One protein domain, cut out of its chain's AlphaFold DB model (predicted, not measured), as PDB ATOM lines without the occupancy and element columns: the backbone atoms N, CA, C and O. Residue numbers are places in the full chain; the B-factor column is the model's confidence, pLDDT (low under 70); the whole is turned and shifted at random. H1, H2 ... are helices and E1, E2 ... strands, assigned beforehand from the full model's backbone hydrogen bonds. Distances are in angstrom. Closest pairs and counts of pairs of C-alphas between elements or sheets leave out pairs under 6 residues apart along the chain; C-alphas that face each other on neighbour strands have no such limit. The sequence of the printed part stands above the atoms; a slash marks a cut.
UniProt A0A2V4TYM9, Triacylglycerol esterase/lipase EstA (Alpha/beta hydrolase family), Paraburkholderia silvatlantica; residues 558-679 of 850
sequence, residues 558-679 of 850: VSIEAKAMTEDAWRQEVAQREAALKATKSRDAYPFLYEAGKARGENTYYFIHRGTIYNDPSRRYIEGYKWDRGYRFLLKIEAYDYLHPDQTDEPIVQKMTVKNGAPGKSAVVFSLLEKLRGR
ATOM      1  N   VAL A 558     -15.280  13.570   6.650       96.69
ATOM      2  CA  VAL A 558     -16.424  13.688   5.733       96.69
ATOM      3  C   VAL A 558     -16.175  14.839   4.765       96.69
ATOM      4  O   VAL A 558     -15.974  15.972   5.199       96.69
ATOM      5  N   SER A 559     -16.210  14.564   3.462       95.81
ATOM      6  CA  SER A 559     -16.174  15.610   2.433       95.81
ATOM      7  C   SER A 559     -17.526  16.314   2.360       95.81
ATOM      8  O   SER A 559     -18.550  15.635   2.306       95.81
ATOM      9  N   ILE A 560     -17.523  17.647   2.337       97.06
ATOM     10  CA  ILE A 560     -18.717  18.496   2.330       97.06
ATOM     11  C   ILE A 560     -18.667  19.418   1.109       97.06
ATOM     12  O   ILE A 560     -17.746  20.220   0.950       97.06
ATOM     13  N   GLU A 561     -19.688  19.310   0.268       93.50
ATOM     14  CA  GLU A 561     -19.941  20.192  -0.871       93.50
ATOM     15  C   GLU A 561     -21.213  20.995  -0.598       93.50
ATOM     16  O   GLU A 561     -22.226  20.413  -0.200       93.50
ATOM     17  N   ALA A 562     -21.187  22.305  -0.845       95.12
ATOM     18  CA  ALA A 562     -22.376  23.149  -0.825       95.12
ATOM     19  C   ALA A 562     -22.655  23.718  -2.219       95.12
ATOM     20  O   ALA A 562     -21.739  24.140  -2.925       95.12
ATOM     21  N   LYS A 563     -23.928  23.769  -2.606       93.94
ATOM     22  CA  LYS A 563     -24.364  24.328  -3.888       93.94
ATOM     23  C   LYS A 563     -25.620  25.166  -3.696       93.94
ATOM     24  O   LYS A 563     -26.610  24.668  -3.167       93.94
ATOM     25  N   ALA A 564     -25.594  26.416  -4.150       93.75
ATOM     26  CA  ALA A 564     -26.774  27.275  -4.133       93.75
ATOM     27  C   ALA A 564     -27.865  26.696  -5.051       93.75
ATOM     28  O   ALA A 564     -27.607  26.432  -6.229       93.75
ATOM     29  N   MET A 565     -29.064  26.474  -4.511       96.00
ATOM     30  CA  MET A 565     -30.232  26.013  -5.264       96.00
ATOM     31  C   MET A 565     -31.530  26.168  -4.463       96.00
ATOM     32  O   MET A 565     -31.519  26.262  -3.234       96.00
ATOM     33  N   THR A 566     -32.668  26.158  -5.158       97.25
ATOM     34  CA  THR A 566     -33.985  26.155  -4.511       97.25
ATOM     35  C   THR A 566     -34.254  24.828  -3.806       97.25
ATOM     36  O   THR A 566     -33.699  23.787  -4.169       97.25
ATOM     37  N   GLU A 567     -35.131  24.859  -2.805       97.38
ATOM     38  CA  GLU A 567     -35.549  23.655  -2.088       97.38
ATOM     39  C   GLU A 567     -36.209  22.638  -3.030       97.38
ATOM     40  O   GLU A 567     -35.907  21.450  -2.961       97.38
ATOM     41  N   ASP A 568     -37.031  23.096  -3.979       97.25
ATOM     42  CA  ASP A 568     -37.659  22.229  -4.982       97.25
ATOM     43  C   ASP A 568     -36.633  21.541  -5.885       97.25
ATOM     44  O   ASP A 568     -36.738  20.341  -6.142       97.25
ATOM     45  N   ALA A 569     -35.604  22.270  -6.333       97.12
ATOM     46  CA  ALA A 569     -34.529  21.687  -7.129       97.12
ATOM     47  C   ALA A 569     -33.737  20.651  -6.318       97.12
ATOM     48  O   ALA A 569     -33.355  19.611  -6.853       97.12
ATOM     49  N   TRP A 570     -33.526  20.896  -5.020       97.75
ATOM     50  CA  TRP A 570     -32.922  19.914  -4.120       97.75
ATOM     51  C   TRP A 570     -33.800  18.666  -3.960       97.75
ATOM     52  O   TRP A 570     -33.298  17.550  -4.092       97.75
ATOM     53  N   ARG A 571     -35.114  18.830  -3.744       97.62
ATOM     54  CA  ARG A 571     -36.070  17.710  -3.654       97.62
ATOM     55  C   ARG A 571     -36.052  16.868  -4.931       97.62
ATOM     56  O   ARG A 571     -36.043  15.641  -4.852       97.62
ATOM     57  N   GLN A 572     -35.994  17.517  -6.096       96.94
ATOM     58  CA  GLN A 572     -35.858  16.840  -7.387       96.94
ATOM     59  C   GLN A 572     -34.515  16.113  -7.523       96.94
ATOM     60  O   GLN A 572     -34.504  14.959  -7.944       96.94
ATOM     61  N   GLU A 573     -33.398  16.740  -7.139       97.00
ATOM     62  CA  GLU A 573     -32.061  16.127  -7.177       97.00
ATOM     63  C   GLU A 573     -32.002  14.866  -6.300       97.00
ATOM     64  O   GLU A 573     -31.552  13.814  -6.757       97.00
ATOM     65  N   VAL A 574     -32.527  14.939  -5.072       97.75
ATOM     66  CA  VAL A 574     -32.600  13.795  -4.149       97.75
ATOM     67  C   VAL A 574     -33.491  12.688  -4.714       97.75
ATOM     68  O   VAL A 574     -33.075  11.531  -4.733       97.75
ATOM     69  N   ALA A 575     -34.675  13.020  -5.240       97.38
ATOM     70  CA  ALA A 575     -35.583  12.034  -5.828       97.38
ATOM     71  C   ALA A 575     -34.980  11.344  -7.067       97.38
ATOM     72  O   ALA A 575     -35.089  10.126  -7.220       97.38
ATOM     73  N   GLN A 576     -34.301  12.102  -7.936       96.25
ATOM     74  CA  GLN A 576     -33.593  11.558  -9.098       96.25
ATOM     75  C   GLN A 576     -32.426  10.665  -8.675       96.25
ATOM     76  O   GLN A 576     -32.247   9.582  -9.237       96.25
ATOM     77  N   ARG A 577     -31.650  11.087  -7.665       96.62
ATOM     78  CA  ARG A 577     -30.555  10.284  -7.112       96.62
ATOM     79  C   ARG A 577     -31.082   8.979  -6.531       96.62
ATOM     80  O   ARG A 577     -30.541   7.925  -6.848       96.62
ATOM     81  N   GLU A 578     -32.165   9.027  -5.762       97.25
ATOM     82  CA  GLU A 578     -32.803   7.834  -5.209       97.25
ATOM     83  C   GLU A 578     -33.295   6.887  -6.307       97.25
ATOM     84  O   GLU A 578     -33.012   5.690  -6.257       97.25
ATOM     85  N   ALA A 579     -33.985   7.411  -7.325       96.00
ATOM     86  CA  ALA A 579     -34.448   6.616  -8.461       96.00
ATOM     87  C   ALA A 579     -33.276   5.955  -9.206       96.00
ATOM     88  O   ALA A 579     -33.341   4.766  -9.521       96.00
ATOM     89  N   ALA A 580     -32.178   6.687  -9.425       93.56
ATOM     90  CA  ALA A 580     -30.973   6.158 -10.057       93.56
ATOM     91  C   ALA A 580     -30.314   5.052  -9.215       93.56
ATOM     92  O   ALA A 580     -29.944   4.005  -9.750       93.56
ATOM     93  N   LEU A 581     -30.201   5.247  -7.897       95.88
ATOM     94  CA  LEU A 581     -29.642   4.244  -6.987       95.88
ATOM     95  C   LEU A 581     -30.531   2.990  -6.910       95.88
ATOM     96  O   LEU A 581     -30.001   1.883  -6.950       95.88
ATOM     97  N   LYS A 582     -31.864   3.145  -6.883       96.44
ATOM     98  CA  LYS A 582     -32.830   2.028  -6.918       96.44
ATOM     99  C   LYS A 582     -32.809   1.261  -8.243       96.44
ATOM    100  O   LYS A 582     -32.980   0.045  -8.246       96.44
ATOM    101  N   ALA A 583     -32.613   1.956  -9.362       94.50
ATOM    102  CA  ALA A 583     -32.533   1.338 -10.686       94.50
ATOM    103  C   ALA A 583     -31.205   0.598 -10.920       94.50
ATOM    104  O   ALA A 583     -31.131  -0.299 -11.763       94.50
ATOM    105  N   THR A 584     -30.154   0.967 -10.185       91.62
ATOM    106  CA  THR A 584     -28.829   0.366 -10.326       91.62
ATOM    107  C   THR A 584     -28.792  -0.997  -9.645       91.62
ATOM    108  O   THR A 584     -29.084  -1.131  -8.458       91.62
ATOM    109  N   LYS A 585     -28.396  -2.027 -10.394       90.50
ATOM    110  CA  LYS A 585     -28.191  -3.379  -9.869       90.50
ATOM    111  C   LYS A 585     -26.700  -3.647  -9.723       90.50
ATOM    112  O   LYS A 585     -25.924  -3.327 -10.623       90.50
ATOM    113  N   SER A 586     -26.309  -4.245  -8.601       87.94
ATOM    114  CA  SER A 586     -24.963  -4.794  -8.453       87.94
ATOM    115  C   SER A 586     -24.727  -5.892  -9.486       87.94
ATOM    116  O   SER A 586     -25.667  -6.484 -10.019       87.94
ATOM    117  N   ARG A 587     -23.457  -6.199  -9.752       84.44
ATOM    118  CA  ARG A 587     -23.092  -7.335 -10.611       84.44
ATOM    119  C   ARG A 587     -23.347  -8.698  -9.950       84.44
ATOM    120  O   ARG A 587     -23.423  -9.707 -10.649       84.44
ATOM    121  N   ASP A 588     -23.451  -8.738  -8.627       87.00
ATOM    122  CA  ASP A 588     -23.785  -9.929  -7.848       87.00
ATOM    123  C   ASP A 588     -25.192  -9.832  -7.233       87.00
ATOM    124  O   ASP A 588     -25.953  -8.909  -7.518       87.00
ATOM    125  N   ALA A 589     -25.553 -10.828  -6.420       89.88
ATOM    126  CA  ALA A 589     -26.877 -10.935  -5.815       89.88
ATOM    127  C   ALA A 589     -27.145  -9.902  -4.702       89.88
ATOM    128  O   ALA A 589     -28.280  -9.807  -4.236       89.88
ATOM    129  N   TYR A 590     -26.135  -9.142  -4.265       91.81
ATOM    130  CA  TYR A 590     -26.282  -8.182  -3.176       91.81
ATOM    131  C   TYR A 590     -26.807  -6.838  -3.690       91.81
ATOM    132  O   TYR A 590     -26.483  -6.418  -4.804       91.81
ATOM    133  N   PRO A 591     -27.612  -6.118  -2.895       93.12
ATOM    134  CA  PRO A 591     -28.177  -4.850  -3.331       93.12
ATOM    135  C   PRO A 591     -27.080  -3.813  -3.608       93.12
ATOM    136  O   PRO A 591     -26.012  -3.829  -3.000       93.12
ATOM    137  N   PHE A 592     -27.338  -2.907  -4.552       95.62
ATOM    138  CA  PHE A 592     -26.463  -1.755  -4.782       95.62
ATOM    139  C   PHE A 592     -26.768  -0.630  -3.789       95.62
ATOM    140  O   PHE A 592     -25.849  -0.010  -3.253       95.62
ATOM    141  N   LEU A 593     -28.060  -0.388  -3.547       97.31
ATOM    142  CA  LEU A 593     -28.587   0.513  -2.528       97.31
ATOM    143  C   LEU A 593     -28.980  -0.306  -1.296       97.31
ATOM    144  O   LEU A 593     -29.901  -1.116  -1.372       97.31
ATOM    145  N   TYR A 594     -28.289  -0.091  -0.181       96.31
ATOM    146  CA  TYR A 594     -28.557  -0.777   1.083       96.31
ATOM    147  C   TYR A 594     -29.630  -0.060   1.895       96.31
ATOM    148  O   TYR A 594     -30.509  -0.702   2.458       96.31
ATOM    149  N   GLU A 595     -29.568   1.269   1.936       96.88
ATOM    150  CA  GLU A 595     -30.476   2.078   2.740       96.88
ATOM    151  C   GLU A 595     -30.675   3.448   2.093       96.88
ATOM    152  O   GLU A 595     -29.752   4.016   1.505       96.88
ATOM    153  N   ALA A 596     -31.890   3.976   2.195       97.31
ATOM    154  CA  ALA A 596     -32.221   5.341   1.829       97.31
ATOM    155  C   ALA A 596     -33.303   5.849   2.775       97.31
ATOM    156  O   ALA A 596     -34.231   5.107   3.107       97.31
ATOM    157  N   GLY A 597     -33.212   7.106   3.191       96.69
ATOM    158  CA  GLY A 597     -34.247   7.675   4.040       96.69
ATOM    159  C   GLY A 597     -33.936   9.071   4.543       96.69
ATOM    160  O   GLY A 597     -32.923   9.682   4.210       96.69
ATOM    161  N   LYS A 598     -34.838   9.575   5.383       95.94
ATOM    162  CA  LYS A 598     -34.670  10.858   6.059       95.94
ATOM    163  C   LYS A 598     -33.622  10.713   7.166       95.94
ATOM    164  O   LYS A 598     -33.740   9.820   8.004       95.94
ATOM    165  N   ALA A 599     -32.617  11.586   7.178       93.62
ATOM    166  CA  ALA A 599     -31.704  11.677   8.314       93.62
ATOM    167  C   ALA A 599     -32.350  12.504   9.443       93.62
ATOM    168  O   ALA A 599     -33.498  12.948   9.360       93.62
ATOM    169  N   ARG A 600     -31.622  12.706  10.540       88.56
ATOM    170  CA  ARG A 600     -32.077  13.615  11.593       88.56
ATOM    171  C   ARG A 600     -31.945  15.070  11.129       88.56
ATOM    172  O   ARG A 600     -30.966  15.436  10.486       88.56
ATOM    173  N   GLY A 601     -32.941  15.891  11.466       87.00
ATOM    174  CA  GLY A 601     -33.039  17.292  11.048       87.00
ATOM    175  C   GLY A 601     -33.995  17.531   9.873       87.00
ATOM    176  O   GLY A 601     -34.425  16.605   9.176       87.00
ATOM    177  N   GLU A 602     -34.363  18.793   9.674       90.12
ATOM    178  CA  GLU A 602     -35.232  19.221   8.576       90.12
ATOM    179  C   GLU A 602     -34.514  19.172   7.230       90.12
ATOM    180  O   GLU A 602     -33.308  19.396   7.155       90.12
ATOM    181  N   ASN A 603     -35.272  18.865   6.173       96.44
ATOM    182  CA  ASN A 603     -34.772  18.813   4.799       96.44
ATOM    183  C   ASN A 603     -33.473  18.012   4.649       96.44
ATOM    184  O   ASN A 603     -32.562  18.414   3.933       96.44
ATOM    185  N   THR A 604     -33.399  16.867   5.328       98.00
ATOM    186  CA  THR A 604     -32.277  15.939   5.227       98.00
ATOM    187  C   THR A 604     -32.685  14.637   4.553       98.00
ATOM    188  O   THR A 604     -33.819  14.169   4.681       98.00
ATOM    189  N   TYR A 605     -31.740  14.032   3.846       98.38
ATOM    190  CA  TYR A 605     -31.886  12.707   3.260       98.38
ATOM    191  C   TYR A 605     -30.531  12.016   3.229       98.38
ATOM    192  O   TYR A 605     -29.500  12.681   3.295       98.38
ATOM    193  N   TYR A 606     -30.496  10.698   3.132       98.44
ATOM    194  CA  TYR A 606     -29.240   9.988   2.957       98.44
ATOM    195  C   TYR A 606     -29.415   8.718   2.144       98.44
ATOM    196  O   TYR A 606     -30.515   8.176   2.020       98.44
ATOM    197  N   PHE A 607     -28.287   8.248   1.628       98.31
ATOM    198  CA  PHE A 607     -28.147   6.982   0.940       98.31
ATOM    199  C   PHE A 607     -26.951   6.235   1.509       98.31
ATOM    200  O   PHE A 607     -25.884   6.814   1.716       98.31
ATOM    201  N   ILE A 608     -27.109   4.933   1.699       98.00
ATOM    202  CA  ILE A 608     -26.004   4.011   1.922       98.00
ATOM    203  C   ILE A 608     -26.003   3.048   0.750       98.00
ATOM    204  O   ILE A 608     -26.923   2.249   0.577       98.00
ATOM    205  N   HIS A 609     -24.981   3.140  -0.089       96.88
ATOM    206  CA  HIS A 609     -24.885   2.340  -1.304       96.88
ATOM    207  C   HIS A 609     -23.447   1.880  -1.535       96.88
ATOM    208  O   HIS A 609     -22.515   2.276  -0.843       96.88
ATOM    209  N   ARG A 610     -23.240   1.021  -2.524       93.31
ATOM    210  CA  ARG A 610     -21.955   0.343  -2.745       93.31
ATOM    211  C   ARG A 610     -20.860   1.219  -3.375       93.31
ATOM    212  O   ARG A 610     -19.736   0.770  -3.597       93.31
ATOM    213  N   GLY A 611     -21.167   2.473  -3.707       90.00
ATOM    214  CA  GLY A 611     -20.318   3.352  -4.517       90.00
ATOM    215  C   GLY A 611     -20.387   3.000  -6.006       90.00
ATOM    216  O   GLY A 611     -21.031   3.708  -6.777       90.00
ATOM    217  N   THR A 612     -19.767   1.886  -6.403       87.38
ATOM    218  CA  THR A 612     -19.762   1.369  -7.784       87.38
ATOM    219  C   THR A 612     -20.318  -0.054  -7.831       87.38
ATOM    220  O   THR A 612     -20.317  -0.758  -6.822       87.38
ATOM    221  N   ILE A 613     -20.789  -0.498  -9.001       83.31
ATOM    222  CA  ILE A 613     -21.351  -1.850  -9.183       83.31
ATOM    223  C   ILE A 613     -20.305  -2.977  -9.061       83.31
ATOM    224  O   ILE A 613     -20.676  -4.150  -9.097       83.31
ATOM    225  N   TYR A 614     -19.016  -2.623  -8.953       79.69
ATOM    226  CA  TYR A 614     -17.871  -3.542  -8.895       79.69
ATOM    227  C   TYR A 614     -17.275  -3.699  -7.498       79.69
ATOM    228  O   TYR A 614     -16.510  -4.633  -7.272       79.69
ATOM    229  N   ASN A 615     -17.574  -2.775  -6.585       85.44
ATOM    230  CA  ASN A 615     -17.026  -2.792  -5.232       85.44
ATOM    231  C   ASN A 615     -17.480  -4.041  -4.471       85.44
ATOM    232  O   ASN A 615     -18.497  -4.615  -4.814       85.44
ATOM    233  N   ASP A 616     -16.769  -4.458  -3.429       90.19
ATOM    234  CA  ASP A 616     -17.167  -5.573  -2.553       90.19
ATOM    235  C   ASP A 616     -18.527  -5.310  -1.853       90.19
ATOM    236  O   ASP A 616     -18.849  -4.135  -1.623       90.19
ATOM    237  N   PRO A 617     -19.370  -6.324  -1.540       91.81
ATOM    238  CA  PRO A 617     -20.667  -6.072  -0.917       91.81
ATOM    239  C   PRO A 617     -20.566  -5.633   0.547       91.81
ATOM    240  O   PRO A 617     -21.586  -5.227   1.096       91.81
ATOM    241  N   SER A 618     -19.380  -5.645   1.162       92.81
ATOM    242  CA  SER A 618     -19.131  -5.001   2.457       92.81
ATOM    243  C   SER A 618     -18.977  -3.484   2.363       92.81
ATOM    244  O   SER A 618     -19.110  -2.788   3.368       92.81
ATOM    245  N   ARG A 619     -18.705  -2.916   1.182       94.50
ATOM    246  CA  ARG A 619     -18.436  -1.476   1.067       94.50
ATOM    247  C   ARG A 619     -19.711  -0.662   1.297       94.50
ATOM    248  O   ARG A 619     -20.790  -0.998   0.800       94.50
ATOM    249  N   ARG A 620     -19.583   0.434   2.046       96.62
ATOM    250  CA  ARG A 620     -20.675   1.354   2.389       96.62
ATOM    251  C   ARG A 620     -20.241   2.781   2.075       96.62
ATOM    252  O   ARG A 620     -19.503   3.402   2.832       96.62
ATOM    253  N   TYR A 621     -20.685   3.293   0.938       97.06
ATOM    254  CA  TYR A 621     -20.578   4.701   0.591       97.06
ATOM    255  C   TYR A 621     -21.798   5.430   1.150       97.06
ATOM    256  O   TYR A 621     -22.933   5.112   0.787       97.06
ATOM    257  N   ILE A 622     -21.557   6.353   2.077       98.31
ATOM    258  CA  ILE A 622     -22.600   7.091   2.783       98.31
ATOM    259  C   ILE A 622     -22.671   8.486   2.165       98.31
ATOM    260  O   ILE A 622     -21.723   9.268   2.271       98.31
ATOM    261  N   GLU A 623     -23.798   8.778   1.519       97.69
ATOM    262  CA  GLU A 623     -24.125  10.087   0.952       97.69
ATOM    263  C   GLU A 623     -25.189  10.755   1.824       97.69
ATOM    264  O   GLU A 623     -26.286  10.225   1.972       97.69
ATOM    265  N   GLY A 624     -24.883  11.913   2.405       98.12
ATOM    266  CA  GLY A 624     -25.827  12.719   3.178       98.12
ATOM    267  C   GLY A 624     -26.214  13.984   2.425       98.12
ATOM    268  O   GLY A 624     -25.346  14.699   1.941       98.12
ATOM    269  N   TYR A 625     -27.500  14.286   2.358       98.25
ATOM    270  CA  TYR A 625     -28.056  15.478   1.734       98.25
ATOM    271  C   TYR A 625     -28.747  16.343   2.784       98.25
ATOM    272  O   TYR A 625     -29.487  15.829   3.622       98.25
ATOM    273  N   LYS A 626     -28.553  17.660   2.705       98.12
ATOM    274  CA  LYS A 626     -29.370  18.646   3.425       98.12
ATOM    275  C   LYS A 626     -29.677  19.828   2.528       98.12
ATOM    276  O   LYS A 626     -28.805  20.234   1.770       98.12
ATOM    277  N   TRP A 627     -30.863  20.405   2.652       98.25
ATOM    278  CA  TRP A 627     -31.116  21.759   2.177       98.25
ATOM    279  C   TRP A 627     -31.332  22.704   3.354       98.25
ATOM    280  O   TRP A 627     -32.113  22.405   4.255       98.25
ATOM    281  N   ASP A 628     -30.629  23.830   3.351       97.81
ATOM    282  CA  ASP A 628     -30.770  24.877   4.360       97.81
ATOM    283  C   ASP A 628     -30.419  26.235   3.752       97.81
ATOM    284  O   ASP A 628     -29.401  26.376   3.073       97.81
ATOM    285  N   ARG A 629     -31.274  27.239   3.987       95.44
ATOM    286  CA  ARG A 629     -31.033  28.652   3.632       95.44
ATOM    287  C   ARG A 629     -30.571  28.873   2.179       95.44
ATOM    288  O   ARG A 629     -29.696  29.694   1.921       95.44
ATOM    289  N   GLY A 630     -31.159  28.148   1.223       96.38
ATOM    290  CA  GLY A 630     -30.842  28.284  -0.207       96.38
ATOM    291  C   GLY A 630     -29.647  27.460  -0.696       96.38
ATOM    292  O   GLY A 630     -29.243  27.615  -1.848       96.38
ATOM    293  N   TYR A 631     -29.093  26.578   0.141       97.19
ATOM    294  CA  TYR A 631     -27.956  25.729  -0.207       97.19
ATOM    295  C   TYR A 631     -28.272  24.250  -0.010       97.19
ATOM    296  O   TYR A 631     -28.795  23.839   1.025       97.19
ATOM    297  N   ARG A 632     -27.880  23.433  -0.991       96.81
ATOM    298  CA  ARG A 632     -27.762  21.981  -0.861       96.81
ATOM    299  C   ARG A 632     -26.387  21.630  -0.330       96.81
ATOM    300  O   ARG A 632     -25.393  21.955  -0.972       96.81
ATOM    301  N   PHE A 633     -26.344  20.884   0.763       97.94
ATOM    302  CA  PHE A 633     -25.169  20.176   1.246       97.94
ATOM    303  C   PHE A 633     -25.167  18.735   0.751       97.94
ATOM    304  O   PHE A 633     -26.195  18.060   0.811       97.94
ATOM    305  N   LEU A 634     -24.005  18.271   0.295       97.56
ATOM    306  CA  LEU A 634     -23.715  16.870   0.011       97.56
ATOM    307  C   LEU A 634     -22.491  16.439   0.810       97.56
ATOM    308  O   LEU A 634     -21.400  16.976   0.640       97.56
ATOM    309  N   LEU A 635     -22.702  15.465   1.684       98.25
ATOM    310  CA  LEU A 635     -21.708  14.872   2.559       98.25
ATOM    311  C   LEU A 635     -21.360  13.493   2.028       98.25
ATOM    312  O   LEU A 635     -22.259  12.723   1.693       98.25
ATOM    313  N   LYS A 636     -20.072  13.170   1.969       97.06
ATOM    314  CA  LYS A 636     -19.593  11.880   1.465       97.06
ATOM    315  C   LYS A 636     -18.532  11.300   2.382       97.06
ATOM    316  O   LYS A 636     -17.555  11.973   2.718       97.06
ATOM    317  N   ILE A 637     -18.717  10.038   2.760       97.31
ATOM    318  CA  ILE A 637     -17.710   9.255   3.475       97.31
ATOM    319  C   ILE A 637     -17.822   7.775   3.125       97.31
ATOM    320  O   ILE A 637     -18.894   7.261   2.807       97.31
ATOM    321  N   GLU A 638     -16.692   7.088   3.205       95.62
ATOM    322  CA  GLU A 638     -16.611   5.651   3.007       95.62
ATOM    323  C   GLU A 638     -16.536   4.900   4.343       95.62
ATOM    324  O   GLU A 638     -15.876   5.332   5.295       95.62
ATOM    325  N   ALA A 639     -17.208   3.752   4.387       95.44
ATOM    326  CA  ALA A 639     -17.205   2.790   5.474       95.44
ATOM    327  C   ALA A 639     -17.261   1.347   4.935       95.44
ATOM    328  O   ALA A 639     -17.399   1.113   3.731       95.44
ATOM    329  N   TYR A 640     -17.193   0.386   5.856       94.75
ATOM    330  CA  TYR A 640     -17.277  -1.045   5.576       94.75
ATOM    331  C   TYR A 640     -18.198  -1.738   6.585       94.75
ATOM    332  O   TYR A 640     -18.244  -1.347   7.754       94.75
ATOM    333  N   ASP A 641     -18.909  -2.757   6.122       96.50
ATOM    334  CA  ASP A 641     -19.788  -3.645   6.877       96.50
ATOM    335  C   ASP A 641     -19.588  -5.083   6.389       96.50
ATOM    336  O   ASP A 641     -20.254  -5.550   5.467       96.50
ATOM    337  N   TYR A 642     -18.646  -5.771   7.024       95.31
ATOM    338  CA  TYR A 642     -18.302  -7.165   6.746       95.31
ATOM    339  C   TYR A 642     -19.263  -8.165   7.407       95.31
ATOM    340  O   TYR A 642     -18.995  -9.362   7.399       95.31
ATOM    341  N   LEU A 643     -20.340  -7.693   8.045       94.19
ATOM    342  CA  LEU A 643     -21.364  -8.562   8.629       94.19
ATOM    343  C   LEU A 643     -22.520  -8.809   7.651       94.19
ATOM    344  O   LEU A 643     -23.291  -9.744   7.847       94.19
ATOM    345  N   HIS A 644     -22.650  -7.982   6.605       91.62
ATOM    346  CA  HIS A 644     -23.739  -8.078   5.633       91.62
ATOM    347  C   HIS A 644     -23.241  -7.838   4.193       91.62
ATOM    348  O   HIS A 644     -23.152  -6.689   3.751       91.62
ATOM    349  N   PRO A 645     -22.974  -8.901   3.416       90.00
ATOM    350  CA  PRO A 645     -22.999 -10.307   3.827       90.00
ATOM    351  C   PRO A 645     -21.934 -10.625   4.874       90.00
ATOM    352  O   PRO A 645     -20.932  -9.919   4.969       90.00
ATOM    353  N   ASP A 646     -22.159 -11.692   5.638       92.25
ATOM    354  CA  ASP A 646     -21.179 -12.171   6.604       92.25
ATOM    355  C   ASP A 646     -19.915 -12.628   5.867       92.25
ATOM    356  O   ASP A 646     -19.913 -13.607   5.121       92.25
ATOM    357  N   GLN A 647     -18.854 -11.853   6.053       91.56
ATOM    358  CA  GLN A 647     -17.504 -12.092   5.561       91.56
ATOM    359  C   GLN A 647     -16.540 -12.281   6.743       91.56
ATOM    360  O   GLN A 647     -15.329 -12.127   6.601       91.56
ATOM    361  N   THR A 648     -17.046 -12.589   7.943       89.88
ATOM    362  CA  THR A 648     -16.214 -12.696   9.152       89.88
ATOM    363  C   THR A 648     -15.271 -13.891   9.146       89.88
ATOM    364  O   THR A 648     -14.253 -13.852   9.838       89.88
ATOM    365  N   ASP A 649     -15.545 -14.891   8.312       87.50
ATOM    366  CA  ASP A 649     -14.637 -16.003   8.038       87.50
ATOM    367  C   ASP A 649     -13.447 -15.602   7.152       87.50
ATOM    368  O   ASP A 649     -12.469 -16.348   7.051       87.50
ATOM    369  N   GLU A 650     -13.474 -14.418   6.526       83.69
ATOM    370  CA  GLU A 650     -12.346 -13.947   5.733       83.69
ATOM    371  C   GLU A 650     -11.137 -13.625   6.632       83.69
ATOM    372  O   GLU A 650     -11.247 -12.822   7.567       83.69
ATOM    373  N   PRO A 651      -9.935 -14.162   6.335       80.56
ATOM    374  CA  PRO A 651      -8.759 -14.006   7.199       80.56
ATOM    375  C   PRO A 651      -8.365 -12.552   7.495       80.56
ATOM    376  O   PRO A 651      -7.753 -12.268   8.527       80.56
ATOM    377  N   ILE A 652      -8.686 -11.623   6.587       72.38
ATOM    378  CA  ILE A 652      -8.433 -10.193   6.784       72.38
ATOM    379  C   ILE A 652      -9.438  -9.569   7.762       72.38
ATOM    380  O   ILE A 652      -9.029  -8.801   8.633       72.38
ATOM    381  N   VAL A 653     -10.715  -9.960   7.691       83.31
ATOM    382  CA  VAL A 653     -11.811  -9.466   8.544       83.31
ATOM    383  C   VAL A 653     -11.683 -10.003   9.970       83.31
ATOM    384  O   VAL A 653     -11.942  -9.276  10.934       83.31
ATOM    385  N   GLN A 654     -11.194 -11.237  10.141       85.50
ATOM    386  CA  GLN A 654     -10.904 -11.810  11.464       85.50
ATOM    387  C   GLN A 654      -9.937 -10.934  12.273       85.50
ATOM    388  O   GLN A 654     -10.147 -10.726  13.471       85.50
ATOM    389  N   LYS A 655      -8.928 -10.357  11.601       84.75
ATOM    390  CA  LYS A 655      -7.911  -9.473  12.198       84.75
ATOM    391  C   LYS A 655      -8.418  -8.050  12.463       84.75
ATOM    392  O   LYS A 655      -7.745  -7.294  13.163       84.75
ATOM    393  N   MET A 656      -9.577  -7.664  11.924       84.44
ATOM    394  CA  MET A 656     -10.148  -6.336  12.144       84.44
ATOM    395  C   MET A 656     -10.841  -6.246  13.502       84.44
ATOM    396  O   MET A 656     -11.680  -7.081  13.860       84.44
ATOM    397  N   THR A 657     -10.538  -5.176  14.235       87.69
ATOM    398  CA  THR A 657     -11.217  -4.830  15.490       87.69
ATOM    399  C   THR A 657     -12.629  -4.302  15.243       87.69
ATOM    400  O   THR A 657     -13.540  -4.625  15.998       87.69
ATOM    401  N   VAL A 658     -12.837  -3.553  14.154       88.31
ATOM    402  CA  VAL A 658     -14.147  -3.042  13.728       88.31
ATOM    403  C   VAL A 658     -14.548  -3.719  12.423       88.31
ATOM    404  O   VAL A 658     -14.020  -3.399  11.364       88.31
ATOM    405  N   LYS A 659     -15.491  -4.660  12.507       91.94
ATOM    406  CA  LYS A 659     -16.018  -5.417  11.356       91.94
ATOM    407  C   LYS A 659     -17.202  -4.719  10.679       91.94
ATOM    408  O   LYS A 659     -17.469  -4.946   9.508       91.94
ATOM    409  N   ASN A 660     -17.886  -3.832  11.399       95.94
ATOM    410  CA  ASN A 660     -18.899  -2.954  10.834       95.94
ATOM    411  C   ASN A 660     -18.689  -1.525  11.341       95.94
ATOM    412  O   ASN A 660     -19.006  -1.196  12.483       95.94
ATOM    413  N   GLY A 661     -18.109  -0.687  10.484       94.44
ATOM    414  CA  GLY A 661     -17.879   0.732  10.745       94.44
ATOM    415  C   GLY A 661     -18.989   1.644  10.217       94.44
ATOM    416  O   GLY A 661     -18.955   2.848  10.486       94.44
ATOM    417  N   ALA A 662     -19.963   1.105   9.474       95.56
ATOM    418  CA  ALA A 662     -20.993   1.907   8.820       95.56
ATOM    419  C   ALA A 662     -21.879   2.681   9.812       95.56
ATOM    420  O   ALA A 662     -21.994   3.891   9.630       95.56
ATOM    421  N   PRO A 663     -22.394   2.096  10.916       95.88
ATOM    422  CA  PRO A 663     -23.167   2.849  11.905       95.88
ATOM    423  C   PRO A 663     -22.405   4.041  12.495       95.88
ATOM    424  O   PRO A 663     -22.960   5.132  12.616       95.88
ATOM    425  N   GLY A 664     -21.117   3.861  12.813       95.50
ATOM    426  CA  GLY A 664     -20.282   4.928  13.369       95.50
ATOM    427  C   GLY A 664     -20.077   6.078  12.382       95.50
ATOM    428  O   GLY A 664     -20.226   7.244  12.742       95.50
ATOM    429  N   LYS A 665     -19.794   5.761  11.114       96.12
ATOM    430  CA  LYS A 665     -19.616   6.766  10.055       96.12
ATOM    431  C   LYS A 665     -20.934   7.456   9.683       96.12
ATOM    432  O   LYS A 665     -20.942   8.675   9.524       96.12
ATOM    433  N   SER A 666     -22.046   6.721   9.637       96.69
ATOM    434  CA  SER A 666     -23.386   7.290   9.435       96.69
ATOM    435  C   SER A 666     -23.759   8.244  10.568       96.69
ATOM    436  O   SER A 666     -24.262   9.334  10.305       96.69
ATOM    437  N   ALA A 667     -23.445   7.901  11.821       96.38
ATOM    438  CA  ALA A 667     -23.685   8.782  12.962       96.38
ATOM    439  C   ALA A 667     -22.919  10.112  12.852       96.38
ATOM    440  O   ALA A 667     -23.489  11.161  13.158       96.38
ATOM    441  N   VAL A 668     -21.670  10.082  12.364       96.56
ATOM    442  CA  VAL A 668     -20.889  11.300  12.082       96.56
ATOM    443  C   VAL A 668     -21.567  12.135  10.995       96.56
ATOM    444  O   VAL A 668     -21.824  13.317  11.218       96.56
ATOM    445  N   VAL A 669     -21.935  11.530   9.858       97.56
ATOM    446  CA  VAL A 669     -22.633  12.237   8.766       97.56
ATOM    447  C   VAL A 669     -23.930  12.870   9.266       97.56
ATOM    448  O   VAL A 669     -24.159  14.053   9.034       97.56
ATOM    449  N   PHE A 670     -24.758  12.126   9.997       96.25
ATOM    450  CA  PHE A 670     -26.038  12.635  10.493       96.25
ATOM    451  C   PHE A 670     -25.851  13.750  11.521       96.25
ATOM    452  O   PHE A 670     -26.568  14.746  11.460       96.25
ATOM    453  N   SER A 671     -24.855  13.645  12.407       95.75
ATOM    454  CA  SER A 671     -24.539  14.734  13.336       95.75
ATOM    455  C   SER A 671     -24.083  16.002  12.610       95.75
ATOM    456  O   SER A 671     -24.364  17.099  13.096       95.75
ATOM    457  N   LEU A 672     -23.368  15.876  11.490       96.81
ATOM    458  CA  LEU A 672     -22.981  17.026  10.676       96.81
ATOM    459  C   LEU A 672     -24.200  17.619   9.963       96.81
ATOM    460  O   LEU A 672     -24.398  18.829  10.044       96.81
ATOM    461  N   LEU A 673     -25.055  16.795   9.341       97.44
ATOM    462  CA  LEU A 673     -26.291  17.265   8.701       97.44
ATOM    463  C   LEU A 673     -27.163  18.069   9.676       97.44
ATOM    464  O   LEU A 673     -27.622  19.151   9.325       97.44
ATOM    465  N   GLU A 674     -27.346  17.610  10.914       95.44
ATOM    466  CA  GLU A 674     -28.122  18.348  11.924       95.44
ATOM    467  C   GLU A 674     -27.590  19.778  12.144       95.44
ATOM    468  O   GLU A 674     -28.373  20.725  12.212       95.44
ATOM    469  N   LYS A 675     -26.263  19.945  12.196       94.75
ATOM    470  CA  LYS A 675     -25.596  21.197  12.599       94.75
ATOM    471  C   LYS A 675     -25.276  22.146  11.450       94.75
ATOM    472  O   LYS A 675     -25.183  23.352  11.677       94.75
ATOM    473  N   LEU A 676     -25.067  21.612  10.247       96.06
ATOM    474  CA  LEU A 676     -24.675  22.388   9.074       96.06
ATOM    475  C   LEU A 676     -25.701  23.469   8.751       96.06
ATOM    476  O   LEU A 676     -26.902  23.197   8.723       96.06
ATOM    477  N   ARG A 677     -25.217  24.677   8.478       95.50
ATOM    478  CA  ARG A 677     -26.046  25.826   8.121       95.50
ATOM    479  C   ARG A 677     -25.612  26.408   6.791       95.50
ATOM    480  O   ARG A 677     -24.422  26.637   6.585       95.50
ATOM    481  N   GLY A 678     -26.581  26.647   5.911       96.12
ATOM    482  CA  GLY A 678     -26.397  27.405   4.679       96.12
ATOM    483  C   GLY A 678     -25.989  28.831   5.013       96.12
ATOM    484  O   GLY A 678     -26.537  29.446   5.931       96.12
ATOM    485  N   ARG A 679     -25.000  29.349   4.291       94.00
ATOM    486  CA  ARG A 679     -24.441  30.677   4.548       94.00
ATOM    487  C   ARG A 679     -24.114  31.353   3.225       94.00
ATOM    488  O   ARG A 679     -23.434  30.762   2.386       94.00
TER     489      ARG A 679
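AT A GLANCE: This is residues 558 to 679 of the 850 residues of the protein "Triacylglycerol esterase/lipase EstA (Alpha/beta hydrolase family)" of Paraburkholderia silvatlantica (UniProt A0A2V4TYM9). A twisted sheet of five strands forms the middle layer, with one long helix along each face, H1 on one and H3 on the other. The short helix H2 lies off the sheet, beyond the end where E5 finishes. The printed part has 122 residues with five named strands and three named helices, in the order E1 H1 E2 E3 E4 E5 H2 H3. The sheet's order is E1 E5 E4 E3 E2, antiparallel throughout, and the class is mixed, helices and strands. The whole is compact, with a radius of gyration of the C-alphas of 15.4 A, yet elongated in outline, spanning 48 by 30 by 18 A.

HOW THE PARTS SIT: The sheet's inner strands are E5, residues 631 to 640, E4, residues 619 to 628, and E3, residues 604 to 609; its edge strands are E1, residues 558 to 564, and E2, residues 593 to 597. E2, E3, E4 and E5 form a meander, each strand the antiparallel neighbour of the one before, with a hairpin at each step. Between E5 and E4, N 633 and O 626 are 2.7 A apart, within hydrogen-bond range. So are N 621 and O 609 between E4 and E3, 2.7 A, N 606 and O 597 between E3 and E2, 2.8 A, and N 563 and O 632 between E1 and E5, 2.8 A. H3, residues 662 to 675, is on the sheet at a height of 8.4 A, over E5 and E4, and runs along the strands, at 10 degrees to E4 on the local plane; its closest C-alphas to E5 are those of Ala 662 and Ala 639, 5.1 A apart. H1, residues 567 to 583, is on the opposite face at a height of 8.8 A, over E4 and E3, and runs along the strands, at 7 degrees to E4 on the local plane. H1 is only just not over E5, on which 2 of its 17 C-alphas fall. The closest C-alphas of H1 and E2 are those of Leu 581 and Leu 593, 5.9 A apart. H2, residues 651 to 654, is not on the sheet and is apart from H3. Each O i to N i+4 pair is within hydrogen-bond range in H1 and 9 of 10 are in H3, while H2 is too short for such a pair.

IN THESE COORDINATES: E1 begins at C-alpha 558, (-16.424, 13.688, 5.733). E4 and E5 measure 29.3 A and 29.4 A from first to last C-alpha, E1 19.7 A, E3 16.8 A and E2 11.2 A. H1 measures 24.1 A, H3 20.2 A and H2 5.3 A. H3 ends at C-alpha 675, (-25.596, 21.197, 12.599).

THE WHOLE: The two C-alphas farthest apart are those of Thr 566 and Pro 651, 48.9 A. The printed part has no cut and no long link. No printed residue has a pLDDT under 70, and H2 has a mean of 80.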